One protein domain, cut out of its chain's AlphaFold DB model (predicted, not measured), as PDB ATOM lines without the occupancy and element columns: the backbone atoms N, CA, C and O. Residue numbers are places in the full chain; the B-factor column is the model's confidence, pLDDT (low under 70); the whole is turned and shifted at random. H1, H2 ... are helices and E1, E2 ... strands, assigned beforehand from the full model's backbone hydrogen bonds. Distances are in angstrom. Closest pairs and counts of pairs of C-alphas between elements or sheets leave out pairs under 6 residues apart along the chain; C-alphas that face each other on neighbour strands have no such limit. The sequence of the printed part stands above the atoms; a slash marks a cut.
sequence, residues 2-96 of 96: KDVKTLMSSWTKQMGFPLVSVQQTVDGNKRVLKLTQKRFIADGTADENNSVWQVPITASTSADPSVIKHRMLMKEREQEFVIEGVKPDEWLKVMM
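This is residues 2 to 96 of the 96 residues of an uncharacterized protein of Anisakis simplex (UniProt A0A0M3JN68). Two three-stranded sheets face each other as a sandwich, E1, E2 and E5 in the longer, twisted one and E4, E3 and E6 in the shorter one. One helix, H1, sits toward one end and only grazes the shorter sheet; the long link of residues 40 to 54 loops out at that end. The printed part has 95 residues with one named helix and six named strands, in the order H1 E1 E2 E3 E4 E5 E6, class mixed. Both sheets are antiparallel, in the orders E1 E2 E5 and E4 E3 E6. The whole is only just compact, close to loose, with a radius of gyration of the C-alphas of 14.8 A and spans of 40 by 31 by 19 A.

E1, residues 18 to 27, and E2, residues 30 to 39, form a hairpin; N 23 and O 34 are 2.9 A apart, within hydrogen-bond range. E5, residues 78 to 84, is antiparallel to E2, with N 33 and O 81 at 2.8 A. In the other sheet E3, residues 55 to 61, and E4, residues 70 to 74, form a hairpin, N 57 to O 72 being 2.9 A. E6, residues 92 to 95, is antiparallel to E3, N 60 to O 93 being 3.0 A. The facing parts of the sandwich are 9.7 A centre to centre, with strands at 23 degrees. H1, residues 2 to 12, has every O i to N i+4 pair within hydrogen-bond range; its closest C-alpha pair with E3 is Leu 7 and Val 55, 7.5 A.

H1 begins at C-alpha 2 (119.832, 177.937, 216.857) and is 15.3 A long. E1 measures 27.9 A, E2 29.2 A, E3 19.8 A and E5 20.0 A. E6 ends at C-alpha 95 (103.203, 193.862, 213.640).

The farthest C-alphas, Glu 48 and Ala 63, are 41.8 A apart. The printed part has no cut. The link E2 to E3 is long. Residue 2 alone has pLDDT under 70.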
ATOM      1  N   LYS A   2     120.858 178.996 216.738       62.91
ATOM      2  CA  LYS A   2     119.832 177.937 216.857       62.91
ATOM      3  C   LYS A   2     118.398 178.480 216.735       62.91
ATOM      4  O   LYS A   2     117.624 177.901 215.984       62.91
ATOM      5  N   ASP A   3     118.089 179.620 217.354       75.56
ATOM      6  CA  ASP A   3     116.736 180.204 217.311       75.56
ATOM      7  C   ASP A   3     116.301 180.629 215.905       75.56
ATOM      8  O   ASP A   3     115.197 180.313 215.481       75.56
ATOM      9  N   VAL A   4     117.198 181.249 215.128       81.44
ATOM     10  CA  VAL A   4     116.915 181.639 213.734       81.44
ATOM     11  C   VAL A   4     116.699 180.408 212.856       81.44
ATOM     12  O   VAL A   4     115.802 180.397 212.018       81.44
ATOM     13  N   LYS A   5     117.486 179.344 213.057       81.31
ATOM     14  CA  LYS A   5     117.337 178.099 212.291       81.31
ATOM     15  C   LYS A   5     115.983 177.440 212.550       81.31
ATOM     16  O   LYS A   5     115.343 176.999 211.595       81.31
ATOM     17  N   THR A   6     115.554 177.361 213.810       85.62
ATOM     18  CA  THR A   6     114.249 176.791 214.174       85.62
ATOM     19  C   THR A   6     113.117 177.639 213.611       85.62
ATOM     20  O   THR A   6     112.207 177.095 212.987       85.62
ATOM     21  N   LEU A   7     113.238 178.963 213.731       86.75
ATOM     22  CA  LEU A   7     112.277 179.898 213.174       86.75
ATOM     23  C   LEU A   7     112.117 179.696 211.669       86.75
ATOM     24  O   LEU A   7     111.039 179.329 211.211       86.75
ATOM     25  N   MET A   8     113.204 179.804 210.908       86.44
ATOM     26  CA  MET A   8     113.170 179.648 209.451       86.44
ATOM     27  C   MET A   8     112.740 178.250 209.013       86.44
ATOM     28  O   MET A   8     112.066 178.111 207.995       86.44
ATOM     29  N   SER A   9     113.064 177.208 209.783       85.50
ATOM     30  CA  SER A   9     112.578 175.854 209.492       85.50
ATOM     31  C   SER A   9     111.054 175.775 209.578       85.50
ATOM     32  O   SER A   9     110.449 175.144 208.715       85.50
ATOM     33  N   SER A  10     110.434 176.451 210.553       87.50
ATOM     34  CA  SER A  10     108.970 176.513 210.656       87.50
ATOM     35  C   SER A  10     108.316 177.280 209.499       87.50
ATOM     36  O   SER A  10     107.169 177.024 209.176       87.50
ATOM     37  N   TRP A  11     109.036 178.169 208.810       89.62
ATOM     38  CA  TRP A  11     108.502 178.899 207.651       89.62
ATOM     39  C   TRP A  11     108.757 178.212 206.308       89.62
ATOM     40  O   TRP A  11     107.953 178.338 205.394       89.62
ATOM     41  N   THR A  12     109.868 177.489 206.170       88.06
ATOM     42  CA  THR A  12     110.336 176.977 204.866       88.06
ATOM     43  C   THR A  12     110.007 175.510 204.609       88.06
ATOM     44  O   THR A  12     110.051 175.076 203.462       88.06
ATOM     45  N   LYS A  13     109.699 174.726 205.652       87.62
ATOM     46  CA  LYS A  13     109.493 173.270 205.537       87.62
ATOM     47  C   LYS A  13     108.034 172.820 205.564       87.62
ATOM     48  O   LYS A  13     107.782 171.628 205.423       87.62
ATOM     49  N   GLN A  14     107.093 173.737 205.751       88.69
ATOM     50  CA  GLN A  14     105.661 173.443 205.732       88.69
ATOM     51  C   GLN A  14     104.956 174.323 204.704       88.69
ATOM     52  O   GLN A  14     105.344 175.465 204.476       88.69
ATOM     53  N   MET A  15     103.948 173.761 204.041       86.56
ATOM     54  CA  MET A  15     103.206 174.439 202.978       86.56
ATOM     55  C   MET A  15     102.239 175.476 203.561       86.56
ATOM     56  O   MET A  15     101.505 175.185 204.502       86.56
ATOM     57  N   GLY A  16     102.146 176.649 202.934       89.50
ATOM     58  CA  GLY A  16     101.214 177.717 203.318       89.50
ATOM     59  C   GLY A  16     101.775 178.697 204.352       89.50
ATOM     60  O   GLY A  16     102.979 178.754 204.585       89.50
ATOM     61  N   PHE A  17     100.881 179.489 204.949       91.12
ATOM     62  CA  PHE A  17     101.227 180.597 205.846       91.12
ATOM     63  C   PHE A  17     100.367 180.573 207.116       91.12
ATOM     64  O   PHE A  17      99.227 180.098 207.058       91.12
ATOM     65  N   PRO A  18     100.863 181.101 208.249       94.38
ATOM     66  CA  PRO A  18     100.058 181.257 209.448       94.38
ATOM     67  C   PRO A  18      99.067 182.417 209.294       94.38
ATOM     68  O   PRO A  18      99.428 183.524 208.901       94.38
ATOM     69  N   LEU A  19      97.820 182.174 209.681       93.56
ATOM     70  CA  LEU A  19      96.872 183.197 210.094       93.56
ATOM     71  C   LEU A  19      96.979 183.340 211.614       93.56
ATOM     72  O   LEU A  19      96.674 182.392 212.341       93.56
ATOM     73  N   VAL A  20      97.387 184.519 212.078       95.88
ATOM     74  CA  VAL A  20      97.464 184.846 213.506       95.88
ATOM     75  C   VAL A  20      96.303 185.760 213.878       95.88
ATOM     76  O   VAL A  20      96.149 186.843 213.314       95.88
ATOM     77  N   SER A  21      95.504 185.328 214.845       96.06
ATOM     78  CA  SER A  21      94.438 186.118 215.451       96.06
ATOM     79  C   SER A  21      94.920 186.681 216.781       96.06
ATOM     80  O   SER A  21      95.435 185.943 217.622       96.06
ATOM     81  N   VAL A  22      94.720 187.982 216.982       96.38
ATOM     82  CA  VAL A  22      95.082 188.687 218.214       96.38
ATOM     83  C   VAL A  22      93.803 189.129 218.913       96.38
ATOM     84  O   VAL A  22      93.013 189.884 218.352       96.38
ATOM     85  N   GLN A  23      93.608 188.667 220.143       96.50
ATOM     86  CA  GLN A  23      92.577 189.165 221.050       96.50
ATOM     87  C   GLN A  23      93.249 189.962 222.164       96.50
ATOM     88  O   GLN A  23      94.291 189.557 222.675       96.50
ATOM     89  N   GLN A  24      92.663 191.098 222.532       94.31
ATOM     90  CA  GLN A  24      93.213 191.991 223.547       94.31
ATOM     91  C   GLN A  24      92.233 192.156 224.706       94.31
ATOM     92  O   GLN A  24      91.063 192.466 224.487       94.31
ATOM     93  N   THR A  25      92.762 192.080 225.926       95.94
ATOM     94  CA  THR A  25      92.093 192.513 227.158       95.94
ATOM     95  C   THR A  25      92.873 193.670 227.782       95.94
ATOM     96  O   THR A  25      94.106 193.650 227.833       95.94
ATOM     97  N   VAL A  26      92.156 194.698 228.240       95.25
ATOM     98  CA  VAL A  26      92.720 195.835 228.978       95.25
ATOM     99  C   VAL A  26      92.555 195.573 230.470       95.25
ATOM    100  O   VAL A  26      91.430 195.400 230.930       95.25
ATOM    101  N   ASP A  27      93.660 195.560 231.212       94.31
ATOM    102  CA  ASP A  27      93.674 195.372 232.668       94.31
ATOM    103  C   ASP A  27      94.516 196.480 233.314       94.31
ATOM    104  O   ASP A  27      95.743 196.405 233.382       94.31
ATOM    105  N   GLY A  28      93.866 197.586 233.685       94.31
ATOM    106  CA  GLY A  28      94.549 198.795 234.146       94.31
ATOM    107  C   GLY A  28      95.594 199.285 233.134       94.31
ATOM    108  O   GLY A  28      95.279 199.552 231.975       94.31
ATOM    109  N   ASN A  29      96.854 199.371 233.567       94.50
ATOM    110  CA  ASN A  29      97.982 199.768 232.711       94.50
ATOM    111  C   ASN A  29      98.616 198.591 231.949       94.50
ATOM    112  O   ASN A  29      99.766 198.682 231.510       94.50
ATOM    113  N   LYS A  30      97.894 197.475 231.819       93.88
ATOM    114  CA  LYS A  30      98.338 196.273 231.116       93.88
ATOM    115  C   LYS A  30      97.496 196.023 229.876       93.88
ATOM    116  O   LYS A  30      96.306 196.354 229.808       93.88
ATOM    117  N   ARG A  31      98.118 195.393 228.887       94.69
ATOM    118  CA  ARG A  31      97.449 194.745 227.758       94.69
ATOM    119  C   ARG A  31      97.780 193.268 227.794       94.69
ATOM    120  O   ARG A  31      98.944 192.901 227.661       94.69
ATOM    121  N   VAL A  32      96.759 192.438 227.959       96.00
ATOM    122  CA  VAL A  32      96.888 190.988 227.806       96.00
ATOM    123  C   VAL A  32      96.515 190.654 226.372       96.00
ATOM    124  O   VAL A  32      95.393 190.920 225.942       96.00
ATOM    125  N   LEU A  33      97.472 190.124 225.620       96.38
ATOM    126  CA  LEU A  33      97.275 189.681 224.251       96.38
ATOM    127  C   LEU A  33      97.185 188.163 224.229       96.38
ATOM    128  O   LEU A  33      98.169 187.482 224.513       96.38
ATOM    129  N   LYS A  34      96.025 187.645 223.841       97.81
ATOM    130  CA  LYS A  34      95.837 186.232 223.536       97.81
ATOM    131  C   LYS A  34      96.002 186.031 222.036       97.81
ATOM    132  O   LYS A  34      95.203 186.526 221.239       97.81
ATOM    133  N   LEU A  35      97.064 185.335 221.655       97.56
ATOM    134  CA  LEU A  35      97.388 185.058 220.264       97.56
ATOM    135  C   LEU A  35      97.048 183.617 219.942       97.56
ATOM    136  O   LEU A  35      97.428 182.707 220.676       97.56
ATOM    137  N   THR A  36      96.382 183.409 218.814       97.19
ATOM    138  CA  THR A  36      96.112 182.076 218.271       97.19
ATOM    139  C   THR A  36      96.575 182.005 216.828       97.19
ATOM    140  O   THR A  36      96.430 182.972 216.082       97.19
ATOM    141  N   GLN A  37      97.163 180.879 216.436       95.56
ATOM    142  CA  GLN A  37      97.620 180.655 215.070       95.56
ATOM    143  C   GLN A  37      97.012 179.389 214.479       95.56
ATOM    144  O   GLN A  37      96.848 178.370 215.153       95.56
ATOM    145  N   LYS A  38      96.706 179.460 213.189       94.06
ATOM    146  CA  LYS A  38      96.334 178.316 212.354       94.06
ATOM    147  C   LYS A  38      96.868 178.528 210.949       94.06
ATOM    148  O   LYS A  38      97.224 179.646 210.591       94.06
ATOM    149  N   ARG A  39      96.885 177.490 210.122       94.00
ATOM    150  CA  ARG A  39      97.177 177.667 208.698       94.00
ATOM    151  C   ARG A  39      96.083 178.501 208.033       94.00
ATOM    152  O   ARG A  39      94.894 178.266 208.251       94.00
ATOM    153  N   PHE A  40      96.483 179.463 207.212       91.81
ATOM    154  CA  PHE A  40      95.574 180.136 206.298       91.81
ATOM    155  C   PHE A  40      95.228 179.193 205.143       91.81
ATOM    156  O   PHE A  40      96.115 178.760 204.403       91.81
ATOM    157  N   ILE A  41      93.940 178.896 204.988       88.88
ATOM    158  CA  ILE A  41      93.398 178.150 203.854       88.88
ATOM    159  C   ILE A  41      92.241 178.973 203.288       88.88
ATOM    160  O   ILE A  41      91.343 179.371 204.027       88.88
ATOM    161  N   ALA A  42      92.304 179.284 201.992       86.31
ATOM    162  CA  ALA A  42      91.408 180.252 201.359       86.31
ATOM    163  C   ALA A  42      89.933 179.814 201.362       86.31
ATOM    164  O   ALA A  42      89.046 180.661 201.405       86.31
ATOM    165  N   ASP A  43      89.678 178.505 201.344       87.00
ATOM    166  CA  ASP A  43      88.336 177.915 201.402       87.00
ATOM    167  C   ASP A  43      87.791 177.763 202.836       87.00
ATOM    168  O   ASP A  43      86.650 177.348 203.025       87.00
ATOM    169  N   GLY A  44      88.588 178.113 203.852       80.75
ATOM    170  CA  GLY A  44      88.203 178.032 205.258       80.75
ATOM    171  C   GLY A  44      88.197 176.620 205.848       80.75
ATOM    172  O   GLY A  44      87.729 176.454 206.978       80.75
ATOM    173  N   THR A  45      88.717 175.618 205.134       85.31
ATOM    174  CA  THR A  45      88.862 174.254 205.662       85.31
ATOM    175  C   THR A  45      89.835 174.191 206.845       85.31
ATOM    176  O   THR A  45      90.593 175.124 207.133       85.31
ATOM    177  N   ALA A  46      89.767 173.093 207.601       80.88
ATOM    178  CA  ALA A  46      90.643 172.870 208.744       80.88
ATOM    179  C   ALA A  46      92.047 172.437 208.295       80.88
ATOM    180  O   ALA A  46      92.214 171.747 207.293       80.88
ATOM    181  N   ASP A  47      93.065 172.807 209.073       82.69
ATOM    182  CA  ASP A  47      94.429 172.339 208.838       82.69
ATOM    183  C   ASP A  47      94.638 170.946 209.435       82.69
ATOM    184  O   ASP A  47      94.869 170.805 210.636       82.69
ATOM    185  N   GLU A  48      94.600 169.918 208.594       81.62
ATOM    186  CA  GLU A  48      94.823 168.525 209.011       81.62
ATOM    187  C   GLU A  48      96.223 168.304 209.606       81.62
ATOM    188  O   GLU A  48      96.406 167.492 210.515       81.62
ATOM    189  N   ASN A  49      97.214 169.076 209.148       82.06
ATOM    190  CA  ASN A  49      98.607 168.934 209.569       82.06
ATOM    191  C   ASN A  49      98.900 169.565 210.933       82.06
ATOM    192  O   ASN A  49     100.007 169.392 211.446       82.06
ATOM    193  N   ASN A  50      97.942 170.291 211.524       84.38
ATOM    194  CA  ASN A  50      98.126 170.993 212.795       84.38
ATOM    195  C   ASN A  50      99.431 171.816 212.821       84.38
ATOM    196  O   ASN A  50     100.181 171.793 213.799       84.38
ATOM    197  N   SER A  51      99.694 172.545 211.738       90.69
ATOM    198  CA  SER A  51     100.936 173.283 211.507       90.69
ATOM    199  C   SER A  51     101.111 174.395 212.550       90.69
ATOM    200  O   SER A  51     100.143 175.056 212.940       90.69
ATOM    201  N   VAL A  52     102.347 174.612 213.008       94.69
ATOM    202  CA  VAL A  52     102.701 175.676 213.964       94.69
ATOM    203  C   VAL A  52     103.945 176.394 213.461       94.69
ATOM    204  O   VAL A  52     104.931 175.762 213.075       94.69
ATOM    205  N   TRP A  53     103.901 177.722 213.460       95.75
ATOM    206  CA  TRP A  53     105.002 178.588 213.067       95.75
ATOM    207  C   TRP A  53     105.594 179.284 214.288       95.75
ATOM    208  O   TRP A  53     104.893 179.632 215.240       95.75
ATOM    209  N   GLN A  54     106.903 179.536 214.236       96.00
ATOM    210  CA  GLN A  54     107.523 180.515 215.117       96.00
ATOM    211  C   GLN A  54     107.374 181.901 214.497       96.00
ATOM    212  O   GLN A  54     108.061 182.226 213.525       96.00
ATOM    213  N   VAL A  55     106.473 182.710 215.048       95.69
ATOM    214  CA  VAL A  55     106.127 184.029 214.503       95.69
ATOM    215  C   VAL A  55     106.764 185.112 215.378       95.69
ATOM    216  O   VAL A  55     106.386 185.238 216.549       95.69
ATOM    217  N   PRO A  56     107.758 185.874 214.876       95.31
ATOM    218  CA  PRO A  56     108.219 187.085 215.542       95.31
ATOM    219  C   PRO A  56     107.099 188.115 215.529       95.31
ATOM    220  O   PRO A  56     106.505 188.375 214.491       95.31
ATOM    221  N   ILE A  57     106.827 188.717 216.677       95.06
ATOM    222  CA  ILE A  57     105.772 189.715 216.808       95.06
ATOM    223  C   ILE A  57     106.364 190.920 217.508       95.06
ATOM    224  O   ILE A  57     107.076 190.805 218.508       95.06
ATOM    225  N   THR A  58     106.088 192.091 216.968       94.94
ATOM    226  CA  THR A  58     106.517 193.360 217.539       94.94
ATOM    227  C   THR A  58     105.310 194.205 217.882       94.94
ATOM    228  O   THR A  58     104.262 194.095 217.243       94.94
ATOM    229  N   ALA A  59     105.445 195.030 218.915       94.50
ATOM    230  CA  ALA A  59     104.391 195.953 219.288       94.50
ATOM    231  C   ALA A  59     104.923 197.346 219.626       94.50
ATOM    232  O   ALA A  59     106.005 197.498 220.206       94.50
ATOM    233  N   SER A  60     104.123 198.346 219.271       94.50
ATOM    234  CA  SER A  60     104.336 199.771 219.547       94.50
ATOM    235  C   SER A  60     103.067 200.349 220.158       94.50
ATOM    236  O   SER A  60     101.973 199.859 219.880       94.50
ATOM    237  N   THR A  61     103.190 201.390 220.972       92.56
ATOM    238  CA  THR A  61     102.030 202.057 221.575       92.56
ATOM    239  C   THR A  61     101.725 203.361 220.855       92.56
ATOM    240  O   THR A  61     102.574 203.926 220.166       92.56
ATOM    241  N   SER A  62     100.511 203.865 221.039       92.56
ATOM    242  CA  SER A  62     100.094 205.166 220.514       92.56
ATOM    243  C   SER A  62     100.966 206.344 220.957       92.56
ATOM    244  O   SER A  62     101.094 207.310 220.209       92.56
ATOM    245  N   ALA A  63     101.598 206.247 222.132       90.44
ATOM    246  CA  ALA A  63     102.517 207.256 222.647       90.44
ATOM    247  C   ALA A  63     103.811 207.359 221.822       90.44
ATOM    248  O   ALA A  63     104.435 208.417 221.784       90.44
ATOM    249  N   ASP A  64     104.215 206.270 221.162       91.50
ATOM    250  CA  ASP A  64     105.397 206.237 220.304       91.50
ATOM    251  C   ASP A  64     105.223 205.206 219.168       91.50
ATOM    252  O   ASP A  64     105.784 204.102 219.210       91.50
ATOM    253  N   PRO A  65     104.424 205.538 218.132       90.94
ATOM    254  CA  PRO A  65     104.033 204.590 217.085       90.94
ATOM    255  C   PRO A  65     105.186 204.117 216.193       90.94
ATOM    256  O   PRO A  65     105.036 203.140 215.456       90.94
ATOM    257  N   SER A  66     106.307 204.845 216.212       91.62
ATOM    258  CA  SER A  66     107.481 204.595 215.368       91.62
ATOM    259  C   SER A  66     108.512 203.672 216.019       91.62
ATOM    260  O   SER A  66     109.354 203.100 215.327       91.62
ATOM    261  N   VAL A  67     108.436 203.490 217.340       92.31
ATOM    262  CA  VAL A  67     109.407 202.704 218.104       92.31
ATOM    263  C   VAL A  67     108.810 201.364 218.489       92.31
ATOM    264  O   VAL A  67     107.736 201.276 219.081       92.31
ATOM    265  N   ILE A  68     109.543 200.290 218.202       91.69
ATOM    266  CA  ILE A  68     109.201 198.951 218.684       91.69
ATOM    267  C   ILE A  68     109.478 198.909 220.187       91.69
ATOM    268  O   ILE A  68     110.638 198.892 220.602       91.69
ATOM    269  N   LYS A  69     108.420 198.884 220.999       89.88
ATOM    270  CA  LYS A  69     108.521 198.801 222.464       89.88
ATOM    271  C   LYS A  69     108.641 197.357 222.941       89.88
ATOM    272  O   LYS A  69     109.369 197.089 223.892       89.88
ATOM    273  N   HIS A  70     107.983 196.423 222.252       91.00
ATOM    274  CA  HIS A  70     107.963 195.012 222.640       91.00
ATOM    275  C   HIS A  70     108.329 194.100 221.475       91.00
ATOM    276  O   HIS A  70     107.928 194.330 220.333       91.00
ATOM    277  N   ARG A  71     109.086 193.046 221.786       93.81
ATOM    278  CA  ARG A  71     109.426 191.949 220.876       93.81
ATOM    279  C   ARG A  71     109.029 190.646 221.547       93.81
ATOM    280  O   ARG A  71     109.434 190.375 222.672       93.81
ATOM    281  N   MET A  72     108.234 189.864 220.847       93.81
ATOM    282  CA  MET A  72     107.651 188.615 221.308       93.81
ATOM    283  C   MET A  72     107.917 187.551 220.248       93.81
ATOM    284  O   MET A  72     108.125 187.857 219.073       93.81
ATOM    285  N   LEU A  73     107.928 186.292 220.667       95.25
ATOM    286  CA  LEU A  73     108.039 185.162 219.758       95.25
ATOM    287  C   LEU A  73     106.944 184.168 220.114       95.25
ATOM    288  O   LEU A  73     107.021 183.514 221.157       95.25
ATOM    289  N   MET A  74     105.934 184.079 219.255       95.88
ATOM    290  CA  MET A  74     104.892 183.068 219.367       95.88
ATOM    291  C   MET A  74     105.469 181.734 218.902       95.88
ATOM    292  O   MET A  74     106.010 181.654 217.800       95.88
ATOM    293  N   LYS A  75     105.401 180.712 219.756       95.31
ATOM    294  CA  LYS A  75     105.930 179.366 219.466       95.31
ATOM    295  C   LYS A  75     104.854 178.292 219.506       95.31
ATOM    296  O   LYS A  75     105.026 177.257 218.874       95.31
ATOM    297  N   GLU A  76     103.772 178.560 220.227       96.19
ATOM    298  CA  GLU A  76     102.665 177.635 220.437       96.19
ATOM    299  C   GLU A  76     101.453 178.008 219.585       96.19
ATOM    300  O   GLU A  76     101.369 179.109 219.034       96.19
ATOM    301  N   ARG A  77     100.484 177.091 219.491       95.81
ATOM    302  CA  ARG A  77      99.208 177.338 218.798       95.81
ATOM    303  C   ARG A  77      98.403 178.466 219.433       95.81
ATOM    304  O   ARG A  77      97.785 179.250 218.720       95.81
ATOM    305  N   GLU A  78      98.419 178.525 220.756       97.50
ATOM    306  CA  GLU A  78      97.806 179.567 221.565       97.50
ATOM    307  C   GLU A  78      98.839 180.033 222.586       97.50
ATOM    308  O   GLU A  78      99.483 179.204 223.231       97.50
ATOM    309  N   GLN A  79      99.037 181.344 222.701       97.88
ATOM    310  CA  GLN A  79     100.007 181.907 223.630       97.88
ATOM    311  C   GLN A  79      99.551 183.280 224.113       97.88
ATOM    312  O   GLN A  79      99.090 184.107 223.325       97.88
ATOM    313  N   GLU A  80      99.705 183.523 225.410       97.56
ATOM    314  CA  GLU A  80      99.400 184.812 226.020       97.56
ATOM    315  C   GLU A  80     100.673 185.625 226.256       97.56
ATOM    316  O   GLU A  80     101.707 185.101 226.679       97.56
ATOM    317  N   PHE A  81     100.584 186.926 225.987       95.94
ATOM    318  CA  PHE A  81     101.630 187.898 226.275       95.94
ATOM    319  C   PHE A  81     101.048 189.061 227.067       95.94
ATOM    320  O   PHE A  81     100.007 189.609 226.707       95.94
ATOM    321  N   VAL A  82     101.745 189.469 228.124       95.75
ATOM    322  CA  VAL A  82     101.376 190.643 228.917       95.75
ATOM    323  C   VAL A  82     102.314 191.786 228.565       95.75
ATOM    324  O   VAL A  82     103.535 191.652 228.641       95.75
ATOM    325  N   ILE A  83     101.729 192.912 228.174       92.94
ATOM    326  CA  ILE A  83     102.433 194.155 227.895       92.94
ATOM    327  C   ILE A  83     102.073 195.157 228.987       92.94
ATOM    328  O   ILE A  83     100.921 195.562 229.126       92.94
ATOM    329  N   GLU A  84     103.074 195.537 229.769       92.31
ATOM    330  CA  GLU A  84     102.954 196.476 230.883       92.31
ATOM    331  C   GLU A  84     103.156 197.925 230.412       92.31
ATOM    332  O   GLU A  84     103.843 198.181 229.423       92.31
ATOM    333  N   GLY A  85     102.614 198.883 231.164       89.69
ATOM    334  CA  GLY A  85     102.869 200.310 230.949       89.69
ATOM    335  C   GLY A  85     102.075 200.942 229.803       89.69
ATOM    336  O   GLY A  85     102.448 202.012 229.334       89.69
ATOM    337  N   VAL A  86     100.983 200.310 229.371       92.06
ATOM    338  CA  VAL A  86     100.081 200.839 228.339       92.06
ATOM    339  C   VAL A  86      98.825 201.357 229.027       92.06
ATOM    340  O   VAL A  86      98.012 200.574 229.527       92.06
ATOM    341  N   LYS A  87      98.651 202.680 229.073       93.00
ATOM    342  CA  LYS A  87      97.477 203.300 229.714       93.00
ATOM    343  C   LYS A  87      96.184 202.859 229.028       93.00
ATOM    344  O   LYS A  87      96.233 202.610 227.829       93.00
ATOM    345  N   PRO A  88      95.032 202.758 229.715       91.88
ATOM    346  CA  PRO A  88      93.778 202.237 229.148       91.88
ATOM    347  C   PRO A  88      93.317 202.873 227.825       91.88
ATOM    348  O   PRO A  88      92.707 202.195 227.005       91.88
ATOM    349  N   ASP A  89      93.637 204.144 227.604       92.31
ATOM    350  CA  ASP A  89      93.274 204.950 226.434       92.31
ATOM    351  C   ASP A  89      94.268 204.848 225.261       92.31
ATOM    352  O   ASP A  89      93.961 205.273 224.147       92.31
ATOM    353  N   GLU A  90      95.439 204.241 225.467       92.62
ATOM    354  CA  GLU A  90      96.425 204.040 224.407       92.62
ATOM    355  C   GLU A  90      96.075 202.837 223.516       92.62
ATOM    356  O   GLU A  90      95.774 201.734 223.994       92.62
ATOM    357  N   TRP A  91      96.188 203.018 222.198       90.88
ATOM    358  CA  TRP A  91      96.118 201.907 221.249       90.88
ATOM    359  C   TRP A  91      97.473 201.197 221.133       90.88
ATOM    360  O   TRP A  91      98.537 201.803 221.292       90.88
ATOM    361  N   LEU A  92      97.428 199.895 220.843       93.19
ATOM    362  CA  LEU A  92      98.600 199.057 220.619       93.19
ATOM    363  C   LEU A  92      98.660 198.644 219.144       93.19
ATOM    364  O   LEU A  92      97.734 198.018 218.630       93.19
ATOM    365  N   LYS A  93      99.758 198.971 218.460       93.69
ATOM    366  CA  LYS A  93     100.082 198.427 217.139       93.69
ATOM    367  C   LYS A  93     100.731 197.069 217.316       93.69
ATOM    368  O   LYS A  93     101.762 197.000 217.975       93.69
ATOM    369  N   VAL A  94     100.210 196.034 216.670       93.31
ATOM    370  CA  VAL A  94     100.877 194.729 216.572       93.31
ATOM    371  C   VAL A  94     101.334 194.523 215.131       93.31
ATOM    372  O   VAL A  94     100.588 194.814 214.198       93.31
ATOM    373  N   MET A  95     102.575 194.076 214.948       91.44
ATOM    374  CA  MET A  95     103.203 193.862 213.640       91.44
ATOM    375  C   MET A  95     103.915 192.507 213.635       91.44
ATOM    376  O   MET A  95     104.513 192.126 214.645       91.44
ATOM    377  N   MET A  96     103.840 191.798 212.511       86.25
ATOM    378  CA  MET A  96     104.376 190.447 212.306       86.25
ATOM    379  C   MET A  96     105.268 190.422 211.071       86.25
ATOM    380  O   MET A  96     104.956 191.197 210.137       86.25
TER     381      MET A  96